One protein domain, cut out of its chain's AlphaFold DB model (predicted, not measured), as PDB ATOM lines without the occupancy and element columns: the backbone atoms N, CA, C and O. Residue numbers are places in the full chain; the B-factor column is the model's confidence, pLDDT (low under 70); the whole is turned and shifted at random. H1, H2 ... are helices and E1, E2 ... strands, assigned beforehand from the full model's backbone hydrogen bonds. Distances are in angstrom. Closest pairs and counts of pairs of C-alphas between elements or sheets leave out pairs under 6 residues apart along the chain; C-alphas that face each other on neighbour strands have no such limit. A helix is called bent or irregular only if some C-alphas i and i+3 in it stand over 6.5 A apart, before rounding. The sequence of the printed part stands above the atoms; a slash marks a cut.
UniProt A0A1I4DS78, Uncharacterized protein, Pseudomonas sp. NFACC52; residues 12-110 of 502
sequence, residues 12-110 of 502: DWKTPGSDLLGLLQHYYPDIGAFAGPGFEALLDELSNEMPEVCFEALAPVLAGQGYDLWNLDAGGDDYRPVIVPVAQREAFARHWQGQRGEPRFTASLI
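This is residues 12 to 110 of the 502 residues of an uncharacterized protein of Pseudomonas sp. NFACC52 (UniProt A0A1I4DS78). A small sheet, E2 E1 E3, has helix H3 packed on one face and H4 on the other; the hairpin of helices H1 and H2 lies on H3's side. Printed are 99 residues, with four named helices and three named strands in the order H1 H2 H3 E1 E2 H4 E3; the sheet is antiparallel and the class mixed, helices and strands. The whole is compact, radius of gyration of the C-alphas 13.6 A, spanning 41 by 31 by 20 A.

Start at inner strand E1, residues 67 to 73, antiparallel to E2, residues 81 to 85, in a hairpin; N 70 and O 82 are 2.9 A apart, within hydrogen-bond range. On its other side find antiparallel E3, residues 106 to 109, with N 71 and O 108 at 2.9 A. H3, residues 51 to 63, is over E1 at a height over the sheet of 9.3 A; its closest C-alphas to E1 are Ala 59 and Leu 69, 5.7 A. H4, residues 86 to 98, is on the opposite face, height 8.9 A, giving three layers, helices on both faces; its closest C-alphas to E3 are Trp 96 and Ala 107, 6.4 A. E2, H4 and E3 form a split strand-helix-strand unit, E1 between its strands, with a right-handed crossover. H1, residues 17 to 27, and H3 only just touch, only at their ends, with 3 pairs of C-alphas within 8 A, Gly 17 and Pro 51 closest at 6.0 A. H2, residues 36 to 46, touches H1 in a helical hairpin, C-alphas of Gly 17 and Leu 46 closest at 5.2 A. Every O i to N i+4 pair is within range in H1 and H2, 7 of 9 in H3 and in H4.

Find C-alpha 17 at (34.029, 35.809, 32.296), where H1 begins. H3 measures 17.8 A, E1 18.9 A and H4 19.5 A. H3 is irregular, only just, C-alphas 57 and 60 being 6.6 A apart; H4 is irregular, with 87 and 90 at 7.7 A. E3 ends at C-alpha 109, (38.714, 27.360, 15.646).

The C-alphas farthest apart, Pro 37 and Arg 100, are 42.0 A apart. The printed part has no cut and no long link. Look for pLDDT under 70 at residues 74 to 76 and 100 to 103.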
ATOM      1  N   ASP A  12      36.893  42.953  25.095       88.50
ATOM      2  CA  ASP A  12      38.259  43.355  25.457       88.50
ATOM      3  C   ASP A  12      38.899  42.240  26.300       88.50
ATOM      4  O   ASP A  12      38.217  41.559  27.070       88.50
ATOM      5  N   TRP A  13      40.210  42.024  26.198       84.69
ATOM      6  CA  TRP A  13      40.902  41.012  27.009       84.69
ATOM      7  C   TRP A  13      40.742  41.187  28.533       84.69
ATOM      8  O   TRP A  13      40.974  40.239  29.286       84.69
ATOM      9  N   LYS A  14      40.349  42.378  29.005       87.19
ATOM     10  CA  LYS A  14      40.055  42.689  30.412       87.19
ATOM     11  C   LYS A  14      38.606  42.414  30.815       87.19
ATOM     12  O   LYS A  14      38.278  42.578  31.991       87.19
ATOM     13  N   THR A  15      37.741  42.003  29.892       89.88
ATOM     14  CA  THR A  15      36.356  41.655  30.214       89.88
ATOM     15  C   THR A  15      36.318  40.375  31.060       89.88
ATOM     16  O   THR A  15      36.846  39.345  30.632       89.88
ATOM     17  N   PRO A  16      35.689  40.395  32.249       90.38
ATOM     18  CA  PRO A  16      35.556  39.208  33.085       90.38
ATOM     19  C   PRO A  16      34.606  38.180  32.473       90.38
ATOM     20  O   PRO A  16      33.676  38.509  31.731       90.38
ATOM     21  N   GLY A  17      34.825  36.911  32.820       92.50
ATOM     22  CA  GLY A  17      34.029  35.809  32.296       92.50
ATOM     23  C   GLY A  17      32.527  35.922  32.570       92.50
ATOM     24  O   GLY A  17      31.748  35.457  31.743       92.50
ATOM     25  N   SER A  18      32.094  36.576  33.657       91.31
ATOM     26  CA  SER A  18      30.665  36.846  33.912       91.31
ATOM     27  C   SER A  18      30.022  37.647  32.786       91.31
ATOM     28  O   SER A  18      28.972  37.262  32.270       91.31
ATOM     29  N   ASP A  19      30.681  38.725  32.376       92.38
ATOM     30  CA  ASP A  19      30.166  39.670  31.390       92.38
ATOM     31  C   ASP A  19      30.227  39.037  29.999       92.38
ATOM     32  O   ASP A  19      29.267  39.105  29.231       92.38
ATOM     33  N   LEU A  20      31.321  38.328  29.704       94.25
ATOM     34  CA  LEU A  20      31.474  37.540  28.482       94.25
ATOM     35  C   LEU A  20      30.361  36.495  28.340       94.25
ATOM     36  O   LEU A  20      29.732  36.400  27.286       94.25
ATOM     37  N   LEU A  21      30.110  35.704  29.385       94.44
ATOM     38  CA  LEU A  21      29.078  34.666  29.374       94.44
ATOM     39  C   LEU A  21      27.672  35.270  29.287       94.44
ATOM     40  O   LEU A  21      26.833  34.727  28.567       94.44
ATOM     41  N   GLY A  22      27.427  36.400  29.956       93.38
ATOM     42  CA  GLY A  22      26.176  37.154  29.852       93.38
ATOM     43  C   GLY A  22      25.917  37.670  28.434       93.38
ATOM     44  O   GLY A  22      24.817  37.509  27.906       93.38
ATOM     45  N   LEU A  23      26.945  38.201  27.764       94.69
ATOM     46  CA  LEU A  23      26.859  38.609  26.359       94.69
ATOM     47  C   LEU A  23      26.570  37.414  25.444       94.69
ATOM     48  O   LEU A  23      25.688  37.494  24.588       94.69
ATOM     49  N   LEU A  24      27.254  36.282  25.636       94.31
ATOM     50  CA  LEU A  24      26.978  35.074  24.853       94.31
ATOM     51  C   LEU A  24      25.544  34.568  25.063       94.31
ATOM     52  O   LEU A  24      24.889  34.217  24.085       94.31
ATOM     53  N   GLN A  25      25.025  34.588  26.292       95.00
ATOM     54  CA  GLN A  25      23.628  34.242  26.571       95.00
ATOM     55  C   GLN A  25      22.650  35.192  25.864       95.00
ATOM     56  O   GLN A  25      21.660  34.735  25.295       95.00
ATOM     57  N   HIS A  26      22.928  36.499  25.870       94.12
ATOM     58  CA  HIS A  26      22.079  37.505  25.230       94.12
ATOM     59  C   HIS A  26      22.005  37.331  23.705       94.12
ATOM     60  O   HIS A  26      20.917  37.393  23.131       94.12
ATOM     61  N   TYR A  27      23.145  37.105  23.045       93.12
ATOM     62  CA  TYR A  27      23.220  37.011  21.581       93.12
ATOM     63  C   TYR A  27      22.981  35.600  21.027       93.12
ATOM     64  O   TYR A  27      22.656  35.460  19.846       93.12
ATOM     65  N   TYR A  28      23.099  34.559  21.856       92.56
ATOM     66  CA  TYR A  28      22.835  33.165  21.489       92.56
ATOM     67  C   TYR A  28      21.807  32.491  22.423       92.56
ATOM     68  O   TYR A  28      22.085  31.414  22.960       92.56
ATOM     69  N   PRO A  29      20.604  33.070  22.605       92.00
ATOM     70  CA  PRO A  29      19.641  32.610  23.612       92.00
ATOM     71  C   PRO A  29      19.097  31.198  23.344       92.00
ATOM     72  O   PRO A  29      18.663  30.513  24.268       92.00
ATOM     73  N   ASP A  30      19.144  30.741  22.090       91.19
ATOM     74  CA  ASP A  30      18.626  29.432  21.675       91.19
ATOM     75  C   ASP A  30      19.598  28.268  21.947       91.19
ATOM     76  O   ASP A  30      19.237  27.099  21.783       91.19
ATOM     77  N   ILE A  31      20.845  28.549  22.346       93.12
ATOM     78  CA  ILE A  31      21.838  27.510  22.637       93.12
ATOM     79  C   ILE A  31      21.676  27.059  24.089       93.12
ATOM     80  O   ILE A  31      21.965  27.796  25.030       93.12
ATOM     81  N   GLY A  32      21.291  25.794  24.278       89.88
ATOM     82  CA  GLY A  32      21.035  25.213  25.600       89.88
ATOM     83  C   GLY A  32      22.217  25.264  26.579       89.88
ATOM     84  O   GLY A  32      22.007  25.153  27.783       89.88
ATOM     85  N   ALA A  33      23.454  25.450  26.101       90.75
ATOM     86  CA  ALA A  33      24.642  25.648  26.937       90.75
ATOM     87  C   ALA A  33      24.587  26.930  27.786       90.75
ATOM     88  O   ALA A  33      25.258  26.989  28.814       90.75
ATOM     89  N   PHE A  34      23.784  27.921  27.383       94.19
ATOM     90  CA  PHE A  34      23.632  29.208  28.070       94.19
ATOM     91  C   PHE A  34      22.355  29.298  28.916       94.19
ATOM     92  O   PHE A  34      21.879  30.387  29.234       94.19
ATOM     93  N   ALA A  35      21.783  28.150  29.289       91.81
ATOM     94  CA  ALA A  35      20.579  28.087  30.104       91.81
ATOM     95  C   ALA A  35      20.661  27.017  31.202       91.81
ATOM     96  O   ALA A  35      21.295  25.967  31.068       91.81
ATOM     97  N   GLY A  36      19.940  27.271  32.294       90.56
ATOM     98  CA  GLY A  36      19.735  26.311  33.374       90.56
ATOM     99  C   GLY A  36      20.972  26.041  34.247       90.56
ATOM    100  O   GLY A  36      21.979  26.740  34.163       90.56
ATOM    101  N   PRO A  37      20.923  25.002  35.104       89.88
ATOM    102  CA  PRO A  37      21.920  24.792  36.160       89.88
ATOM    103  C   PRO A  37      23.357  24.558  35.673       89.88
ATOM    104  O   PRO A  37      24.301  24.805  36.417       89.88
ATOM    105  N   GLY A  38      23.527  24.046  34.450       88.88
ATOM    106  CA  GLY A  38      24.850  23.852  33.853       88.88
ATOM    107  C   GLY A  38      25.525  25.179  33.516       88.88
ATOM    108  O   GLY A  38      26.705  25.350  33.806       88.88
ATOM    109  N   PHE A  39      24.761  26.134  32.980       91.50
ATOM    110  CA  PHE A  39      25.246  27.485  32.720       91.50
ATOM    111  C   PHE A  39      25.548  28.240  34.017       91.50
ATOM    112  O   PHE A  39      26.604  28.849  34.134       91.50
ATOM    113  N   GLU A  40      24.688  28.118  35.029       90.94
ATOM    114  CA  GLU A  40      24.933  28.718  36.349       90.94
ATOM    115  C   GLU A  40      26.238  28.214  36.988       90.94
ATOM    116  O   GLU A  40      26.962  28.978  37.623       90.94
ATOM    117  N   ALA A  41      26.569  26.934  36.794       90.19
ATOM    118  CA  ALA A  41      27.837  26.375  37.252       90.19
ATOM    119  C   ALA A  41      29.042  26.931  36.471       90.19
ATOM    120  O   ALA A  41      30.081  27.174  37.079       90.19
ATOM    121  N   LEU A  42      28.900  27.156  35.159       90.38
ATOM    122  CA  LEU A  42      29.932  27.806  34.342       90.38
ATOM    123  C   LEU A  42      30.131  29.267  34.745       90.38
ATOM    124  O   LEU A  42      31.271  29.701  34.858       90.38
ATOM    125  N   LEU A  43      29.048  30.006  35.008       91.88
ATOM    126  CA  LEU A  43      29.120  31.367  35.537       91.88
ATOM    127  C   LEU A  43      29.874  31.396  36.869       91.88
ATOM    128  O   LEU A  43      30.798  32.187  37.019       91.88
ATOM    129  N   ASP A  44      29.544  30.507  37.809       90.06
ATOM    130  CA  ASP A  44      30.257  30.414  39.092       90.06
ATOM    131  C   ASP A  44      31.749  30.084  38.916       90.06
ATOM    132  O   ASP A  44      32.590  30.588  39.658       90.06
ATOM    133  N   GLU A  45      32.088  29.214  37.964       89.50
ATOM    134  CA  GLU A  45      33.468  28.785  37.723       89.50
ATOM    135  C   GLU A  45      34.304  29.867  37.032       89.50
ATOM    136  O   GLU A  45      35.460  30.076  37.397       89.50
ATOM    137  N   LEU A  46      33.721  30.557  36.053       92.00
ATOM    138  CA  LEU A  46      34.445  31.410  35.113       92.00
ATOM    139  C   LEU A  46      34.262  32.905  35.377       92.00
ATOM    140  O   LEU A  46      34.907  33.707  34.711       92.00
ATOM    141  N   SER A  47      33.434  33.308  36.349       91.44
ATOM    142  CA  SER A  47      33.086  34.719  36.589       91.44
ATOM    143  C   SER A  47      34.290  35.659  36.662       91.44
ATOM    144  O   SER A  47      34.191  36.801  36.232       91.44
ATOM    145  N   ASN A  48      35.411  35.198  37.225       90.75
ATOM    146  CA  ASN A  48      36.619  36.004  37.420       90.75
ATOM    147  C   ASN A  48      37.764  35.588  36.486       90.75
ATOM    148  O   ASN A  48      38.897  36.007  36.700       90.75
ATOM    149  N   GLU A  49      37.512  34.740  35.495       91.31
ATOM    150  CA  GLU A  49      38.545  34.237  34.592       91.31
ATOM    151  C   GLU A  49      38.688  35.121  33.349       91.31
ATOM    152  O   GLU A  49      37.774  35.857  32.971       91.31
ATOM    153  N   MET A  50      39.861  35.034  32.720       89.62
ATOM    154  CA  MET A  50      40.151  35.726  31.463       89.62
ATOM    155  C   MET A  50      39.342  35.127  30.298       89.62
ATOM    156  O   MET A  50      39.016  33.928  30.339       89.62
ATOM    157  N   PRO A  51      39.060  35.896  29.228       89.75
ATOM    158  CA  PRO A  51      38.317  35.406  28.067       89.75
ATOM    159  C   PRO A  51      38.850  34.094  27.475       89.75
ATOM    160  O   PRO A  51      38.078  33.194  27.157       89.75
ATOM    161  N   GLU A  52      40.166  33.929  27.393       87.06
ATOM    162  CA  GLU A  52      40.836  32.749  26.841       87.06
ATOM    163  C   GLU A  52      40.551  31.496  27.669       87.06
ATOM    164  O   GLU A  52      40.259  30.436  27.114       87.06
ATOM    165  N   VAL A  53      40.584  31.622  28.998       87.88
ATOM    166  CA  VAL A  53      40.236  30.531  29.920       87.88
ATOM    167  C   VAL A  53      38.757  30.182  29.772       87.88
ATOM    168  O   VAL A  53      38.403  29.002  29.713       87.88
ATOM    169  N   CYS A  54      37.896  31.195  29.625       91.56
ATOM    170  CA  CYS A  54      36.474  30.989  29.372       91.56
ATOM    171  C   CYS A  54      36.244  30.233  28.058       91.56
ATOM    172  O   CYS A  54      35.454  29.291  28.018       91.56
ATOM    173  N   PHE A  55      36.956  30.587  26.987       91.38
ATOM    174  CA  PHE A  55      36.845  29.903  25.700       91.38
ATOM    175  C   PHE A  55      37.341  28.457  25.753       91.38
ATOM    176  O   PHE A  55      36.672  27.570  25.216       91.38
ATOM    177  N   GLU A  56      38.471  28.198  26.420       88.94
ATOM    178  CA  GLU A  56      38.993  26.840  26.628       88.94
ATOM    179  C   GLU A  56      37.979  25.957  27.384       88.94
ATOM    180  O   GLU A  56      37.821  24.777  27.051       88.94
ATOM    181  N   ALA A  57      37.256  26.524  28.357       90.25
ATOM    182  CA  ALA A  57      36.213  25.832  29.112       90.25
ATOM    183  C   ALA A  57      34.896  25.660  28.327       90.25
ATOM    184  O   ALA A  57      34.250  24.614  28.423       90.25
ATOM    185  N   LEU A  58      34.501  26.649  27.517       93.06
ATOM    186  CA  LEU A  58      33.256  26.632  26.738       93.06
ATOM    187  C   LEU A  58      33.313  25.713  25.515       93.06
ATOM    188  O   LEU A  58      32.314  25.064  25.197       93.06
ATOM    189  N   ALA A  59      34.457  25.635  24.829       93.31
ATOM    190  CA  ALA A  59      34.621  24.839  23.612       93.31
ATOM    191  C   ALA A  59      34.113  23.381  23.741       93.31
ATOM    192  O   ALA A  59      33.313  22.963  22.898       93.31
ATOM    193  N   PRO A  60      34.476  22.592  24.777       92.00
ATOM    194  CA  PRO A  60      33.945  21.237  24.941       92.00
ATOM    195  C   PRO A  60      32.442  21.196  25.256       92.00
ATOM    196  O   PRO A  60      31.762  20.260  24.829       92.00
ATOM    197  N   VAL A  61      31.907  22.188  25.978       92.12
ATOM    198  CA  VAL A  61      30.475  22.262  26.323       92.12
ATOM    199  C   VAL A  61      29.637  22.497  25.066       92.12
ATOM    200  O   VAL A  61      28.654  21.790  24.835       92.12
ATOM    201  N   LEU A  62      30.061  23.439  24.221       94.56
ATOM    202  CA  LEU A  62      29.419  23.755  22.944       94.56
ATOM    203  C   LEU A  62      29.529  22.591  21.952       94.56
ATOM    204  O   LEU A  62      28.530  22.214  21.331       94.56
ATOM    205  N   ALA A  63      30.699  21.949  21.876       92.81
ATOM    206  CA  ALA A  63      30.912  20.780  21.024       92.81
ATOM    207  C   ALA A  63      29.969  19.622  21.389       92.81
ATOM    208  O   ALA A  63      29.422  18.966  20.502       92.81
ATOM    209  N   GLY A  64      29.710  19.411  22.687       90.44
ATOM    210  CA  GLY A  64      28.744  18.422  23.176       90.44
ATOM    211  C   GLY A  64      27.297  18.668  22.727       90.44
ATOM    212  O   GLY A  64      26.494  17.738  22.743       90.44
ATOM    213  N   GLN A  65      26.974  19.887  22.289       92.81
ATOM    214  CA  GLN A  65      25.660  20.275  21.765       92.81
ATOM    215  C   GLN A  65      25.659  20.504  20.243       92.81
ATOM    216  O   GLN A  65      24.660  20.955  19.691       92.81
ATOM    217  N   GLY A  66      26.752  20.171  19.546       93.94
ATOM    218  CA  GLY A  66      26.840  20.289  18.088       93.94
ATOM    219  C   GLY A  66      27.213  21.683  17.575       93.94
ATOM    220  O   GLY A  66      26.910  22.000  16.420       93.94
ATOM    221  N   TYR A  67      27.894  22.490  18.392       95.38
ATOM    222  CA  TYR A  67      28.398  23.815  18.023       95.38
ATOM    223  C   TYR A  67      29.923  23.902  18.125       95.38
ATOM    224  O   TYR A  67      30.537  23.300  19.002       95.38
ATOM    225  N   ASP A  68      30.522  24.700  17.250       94.50
ATOM    226  CA  ASP A  68      31.919  25.113  17.306       94.50
ATOM    227  C   ASP A  68      32.038  26.529  17.860       94.50
ATOM    228  O   ASP A  68      31.245  27.403  17.502       94.50
ATOM    229  N   LEU A  69      33.081  26.769  18.655       94.38
ATOM    230  CA  LEU A  69      33.495  28.104  19.073       94.38
ATOM    231  C   LEU A  69      34.684  28.567  18.226       94.38
ATOM    232  O   LEU A  69      35.751  27.954  18.235       94.38
ATOM    233  N   TRP A  70      34.501  29.669  17.512       93.25
ATOM    234  CA  TRP A  70      35.530  30.320  16.709       93.25
ATOM    235  C   TRP A  70      35.894  31.667  17.320       93.25
ATOM    236  O   TRP A  70      35.026  32.333  17.874       93.25
ATOM    237  N   ASN A  71      37.141  32.105  17.169       90.75
ATOM    238  CA  ASN A  71      37.527  33.499  17.377       90.75
ATOM    239  C   ASN A  71      37.902  34.131  16.033       90.75
ATOM    240  O   ASN A  71      38.715  33.575  15.289       90.75
ATOM    241  N   LEU A  72      37.308  35.281  15.717       89.06
ATOM    242  CA  LEU A  72      37.690  36.102  14.570       89.06
ATOM    243  C   LEU A  72      38.764  37.103  15.003       89.06
ATOM    244  O   LEU A  72      38.462  38.208  15.446       89.06
ATOM    245  N   ASP A  73      40.025  36.707  14.867       76.88
ATOM    246  CA  ASP A  73      41.165  37.521  15.282       76.88
ATOM    247  C   ASP A  73      41.462  38.619  14.244       76.88
ATOM    248  O   ASP A  73      41.764  38.319  13.089       76.88
ATOM    249  N   ALA A  74      41.359  39.892  14.628       68.81
ATOM    250  CA  ALA A  74      41.758  41.037  13.796       68.81
ATOM    251  C   ALA A  74      43.190  41.529  14.082       68.81
ATOM    252  O   ALA A  74      43.630  42.506  13.471       68.81
ATOM    253  N   GLY A  75      43.913  40.861  14.982       63.12
ATOM    254  CA  GLY A  75      45.105  41.381  15.633       63.12
ATOM    255  C   GLY A  75      44.746  42.394  16.724       63.12
ATOM    256  O   GLY A  75      43.881  43.247  16.531       63.12
ATOM    257  N   GLY A  76      45.436  42.316  17.863       63.97
ATOM    258  CA  GLY A  76      45.262  43.229  18.995       63.97
ATOM    259  C   GLY A  76      44.784  42.534  20.267       63.97
ATOM    260  O   GLY A  76      44.893  41.319  20.405       63.97
ATOM    261  N   ASP A  77      44.265  43.350  21.176       74.50
ATOM    262  CA  ASP A  77      43.898  43.031  22.559       74.50
ATOM    263  C   ASP A  77      42.408  42.609  22.695       74.50
ATOM    264  O   ASP A  77      41.845  42.600  23.786       74.50
ATOM    265  N   ASP A  78      41.758  42.234  21.586       83.56
ATOM    266  CA  ASP A  78      40.307  42.025  21.507       83.56
ATOM    267  C   ASP A  78      39.918  40.638  20.974       83.56
ATOM    268  O   ASP A  78      40.522  40.097  20.044       83.56
ATOM    269  N   TYR A  79      38.804  40.116  21.482       88.50
ATOM    270  CA  TYR A  79      38.190  38.857  21.078       88.50
ATOM    271  C   TYR A  79      36.857  39.075  20.360       88.50
ATOM    272  O   TYR A  79      36.046  39.932  20.724       88.50
ATOM    273  N   ARG A  80      36.599  38.256  19.337       91.50
ATOM    274  CA  ARG A  80      35.333  38.228  18.587       91.50
ATOM    275  C   ARG A  80      34.852  36.789  18.467       91.50
ATOM    276  O   ARG A  80      35.035  36.164  17.413       91.50
ATOM    277  N   PRO A  81      34.299  36.233  19.558       92.31
ATOM    278  CA  PRO A  81      33.819  34.866  19.557       92.31
ATOM    279  C   PRO A  81      32.596  34.732  18.646       92.31
ATOM    280  O   PRO A  81      31.692  35.568  18.662       92.31
ATOM    281  N   VAL A  82      32.556  33.657  17.861       93.88
ATOM    282  CA  VAL A  82      31.408  33.286  17.032       93.88
ATOM    283  C   VAL A  82      31.090  31.818  17.253       93.88
ATOM    284  O   VAL A  82      31.960  30.954  17.120       93.88
ATOM    285  N   ILE A  83      29.831  31.534  17.575       94.06
ATOM    286  CA  ILE A  83      29.346  30.173  17.789       94.06
ATOM    287  C   ILE A  83      28.602  29.713  16.541       94.06
ATOM    288  O   ILE A  83      27.649  30.353  16.099       94.06
ATOM    289  N   VAL A  84      29.052  28.605  15.959       93.50
ATOM    290  CA  VAL A  84      28.577  28.128  14.655       93.50
ATOM    291  C   VAL A  84      28.146  26.669  14.777       93.50
ATOM    292  O   VAL A  84      28.900  25.872  15.331       93.50
ATOM    293  N   PRO A  85      26.978  26.255  14.252       94.25
ATOM    294  CA  PRO A  85      26.634  24.838  14.186       94.25
ATOM    295  C   PRO A  85      27.712  24.054  13.432       94.25
ATOM    296  O   PRO A  85      28.133  24.475  12.353       94.25
ATOM    297  N   VAL A  86      28.109  22.881  13.926       93.00
ATOM    298  CA  VAL A  86      29.170  22.057  13.304       93.00
ATOM    299  C   VAL A  86      28.873  21.767  11.824       93.00
ATOM    300  O   VAL A  86      29.779  21.743  10.993       93.00
ATOM    301  N   ALA A  87      27.595  21.631  11.455       93.12
ATOM    302  CA  ALA A  87      27.161  21.440  10.068       93.12
ATOM    303  C   ALA A  87      27.509  22.615   9.126       93.12
ATOM    304  O   ALA A  87      27.580  22.432   7.914       93.12
ATOM    305  N   GLN A  88      27.728  23.817   9.665       93.25
ATOM    306  CA  GLN A  88      28.071  25.032   8.916       93.25
ATOM    307  C   GLN A  88      29.571  25.364   8.964       93.25
ATOM    308  O   GLN A  88      29.995  26.334   8.335       93.25
ATOM    309  N   ARG A  89      30.388  24.547   9.646       92.62
ATOM    310  CA  ARG A  89      31.831  24.757   9.844       92.62
ATOM    311  C   ARG A  89      32.571  25.143   8.563       92.62
ATOM    312  O   ARG A  89      33.274  26.149   8.514       92.62
ATOM    313  N   GLU A  90      32.410  24.349   7.506       92.19
ATOM    314  CA  GLU A  90      33.110  24.592   6.243       92.19
ATOM    315  C   GLU A  90      32.632  25.854   5.523       92.19
ATOM    316  O   GLU A  90      33.419  26.504   4.834       92.19
ATOM    317  N   ALA A  91      31.342  26.184   5.643       90.62
ATOM    318  CA  ALA A  91      30.771  27.381   5.040       90.62
ATOM    319  C   ALA A  91      31.296  28.639   5.746       90.62
ATOM    320  O   ALA A  91      31.703  29.586   5.071       90.62
ATOM    321  N   PHE A  92      31.372  28.607   7.079       91.62
ATOM    322  CA  PHE A  92      31.948  29.676   7.893       91.62
ATOM    323  C   PHE A  92      33.430  29.905   7.572       91.62
ATOM    324  O   PHE A  92      33.832  31.026   7.257       91.62
ATOM    325  N   ALA A  93      34.235  28.837   7.561       89.38
ATOM    326  CA  ALA A  93      35.658  28.931   7.239       89.38
ATOM    327  C   ALA A  93      35.890  29.520   5.834       89.38
ATOM    328  O   ALA A  93      36.723  30.409   5.663       89.38
ATOM    329  N   ARG A  94      35.112  29.083   4.830       88.62
ATOM    330  CA  ARG A  94      35.188  29.618   3.459       88.62
ATOM    331  C   ARG A  94      34.777  31.089   3.371       88.62
ATOM    332  O   ARG A  94      35.411  31.840   2.633       88.62
ATOM    333  N   HIS A  95      33.743  31.496   4.109       87.81
ATOM    334  CA  HIS A  95      33.281  32.885   4.144       87.81
ATOM    335  C   HIS A  95      34.402  33.830   4.593       87.81
ATOM    336  O   HIS A  95      34.721  34.785   3.885       87.81
ATOM    337  N   TRP A  96      35.054  33.518   5.714       86.62
ATOM    338  CA  TRP A  96      36.093  34.373   6.290       86.62
ATOM    339  C   TRP A  96      37.451  34.264   5.583       86.62
ATOM    340  O   TRP A  96      38.161  35.260   5.491       86.62
ATOM    341  N   GLN A  97      37.785  33.123   4.969       82.75
ATOM    342  CA  GLN A  97      38.952  33.025   4.074       82.75
ATOM    343  C   GLN A  97      38.818  33.907   2.819       82.75
ATOM    344  O   GLN A  97      39.825  34.350   2.263       82.75
ATOM    345  N   GLY A  98      37.586  34.138   2.351       71.44
ATOM    346  CA  GLY A  98      37.291  34.908   1.141       71.44
ATOM    347  C   GLY A  98      37.181  36.423   1.341       71.44
ATOM    348  O   GLY A  98      37.212  37.157   0.350       71.44
ATOM    349  N   GLN A  99      37.058  36.911   2.581       72.56
ATOM    350  CA  GLN A  99      36.916  38.342   2.852       72.56
ATOM    351  C   GLN A  99      38.241  39.099   2.649       72.56
ATOM    352  O   GLN A  99      39.296  38.711   3.145       72.56
ATOM    353  N   ARG A 100      38.178  40.210   1.901       65.25
ATOM    354  CA  ARG A 100      39.313  41.113   1.618       65.25
ATOM    355  C   ARG A 100      39.119  42.534   2.170       65.25
ATOM    356  O   ARG A 100      39.885  43.419   1.809       65.25
ATOM    357  N   GLY A 101      38.074  42.760   2.968       66.25
ATOM    358  CA  GLY A 101      37.799  44.056   3.594       66.25
ATOM    359  C   GLY A 101      38.693  44.319   4.808       66.25
ATOM    360  O   GLY A 101      39.258  43.385   5.374       66.25
ATOM    361  N   GLU A 102      38.812  45.590   5.197       62.41
ATOM    362  CA  GLU A 102      39.428  45.992   6.465       62.41
ATOM    363  C   GLU A 102      38.339  46.218   7.532       62.41
ATOM    364  O   GLU A 102      37.313  46.828   7.212       62.41
ATOM    365  N   PRO A 103      38.536  45.765   8.786       67.81
ATOM    366  CA  PRO A 103      39.686  45.004   9.279       67.81
ATOM    367  C   PRO A 103      39.692  43.551   8.772       67.81
ATOM    368  O   PRO A 103      38.648  42.926   8.592       67.81
ATOM    369  N   ARG A 104      40.893  43.008   8.535       76.00
ATOM    370  CA  ARG A 104      41.071  41.639   8.039       76.00
ATOM    371  C   ARG A 104      41.037  40.652   9.203       76.00
ATOM    372  O   ARG A 104      42.007  40.549   9.945       76.00
ATOM    373  N   PHE A 105      39.953  39.893   9.315       82.75
ATOM    374  CA  PHE A 105      39.819  38.854  10.334       82.75
ATOM    375  C   PHE A 105      40.472  37.530   9.917       82.75
ATOM    376  O   PHE A 105      40.375  37.098   8.765       82.75
ATOM    377  N   THR A 106      41.080  36.852  10.885       83.25
ATOM    378  CA  THR A 106      41.581  35.482  10.789       83.25
ATOM    379  C   THR A 106      40.715  34.590  11.667       83.25
ATOM    380  O   THR A 106      40.773  34.649  12.893       83.25
ATOM    381  N   ALA A 107      39.892  33.756  11.036       87.19
ATOM    382  CA  ALA A 107      39.052  32.806  11.753       87.19
ATOM    383  C   ALA A 107      39.892  31.653  12.318       87.19
ATOM    384  O   ALA A 107      40.480  30.881  11.556       87.19
ATOM    385  N   SER A 108      39.901  31.513  13.642       88.75
ATOM    386  CA  SER A 108      40.585  30.434  14.357       88.75
ATOM    387  C   SER A 108      39.577  29.601  15.142       88.75
ATOM    388  O   SER A 108      38.843  30.133  15.974       88.75
ATOM    389  N   LEU A 109      39.527  28.296  14.873       89.88
ATOM    390  CA  LEU A 109      38.714  27.360  15.646       89.88
ATOM    391  C   LEU A 109      39.374  27.130  17.007       89.88
ATOM    392  O   LEU A 109      40.553  26.774  17.067       89.88
ATOM    393  N   ILE A 110      38.614  27.295  18.084       88.94
ATOM    394  CA  ILE A 110      39.070  26.968  19.433       88.94
ATOM    395  C   ILE A 110      38.795  25.483  19.653       88.94
ATOM    396  O   ILE A 110      37.663  25.066  19.902       88.94
TER     397      ILE A 110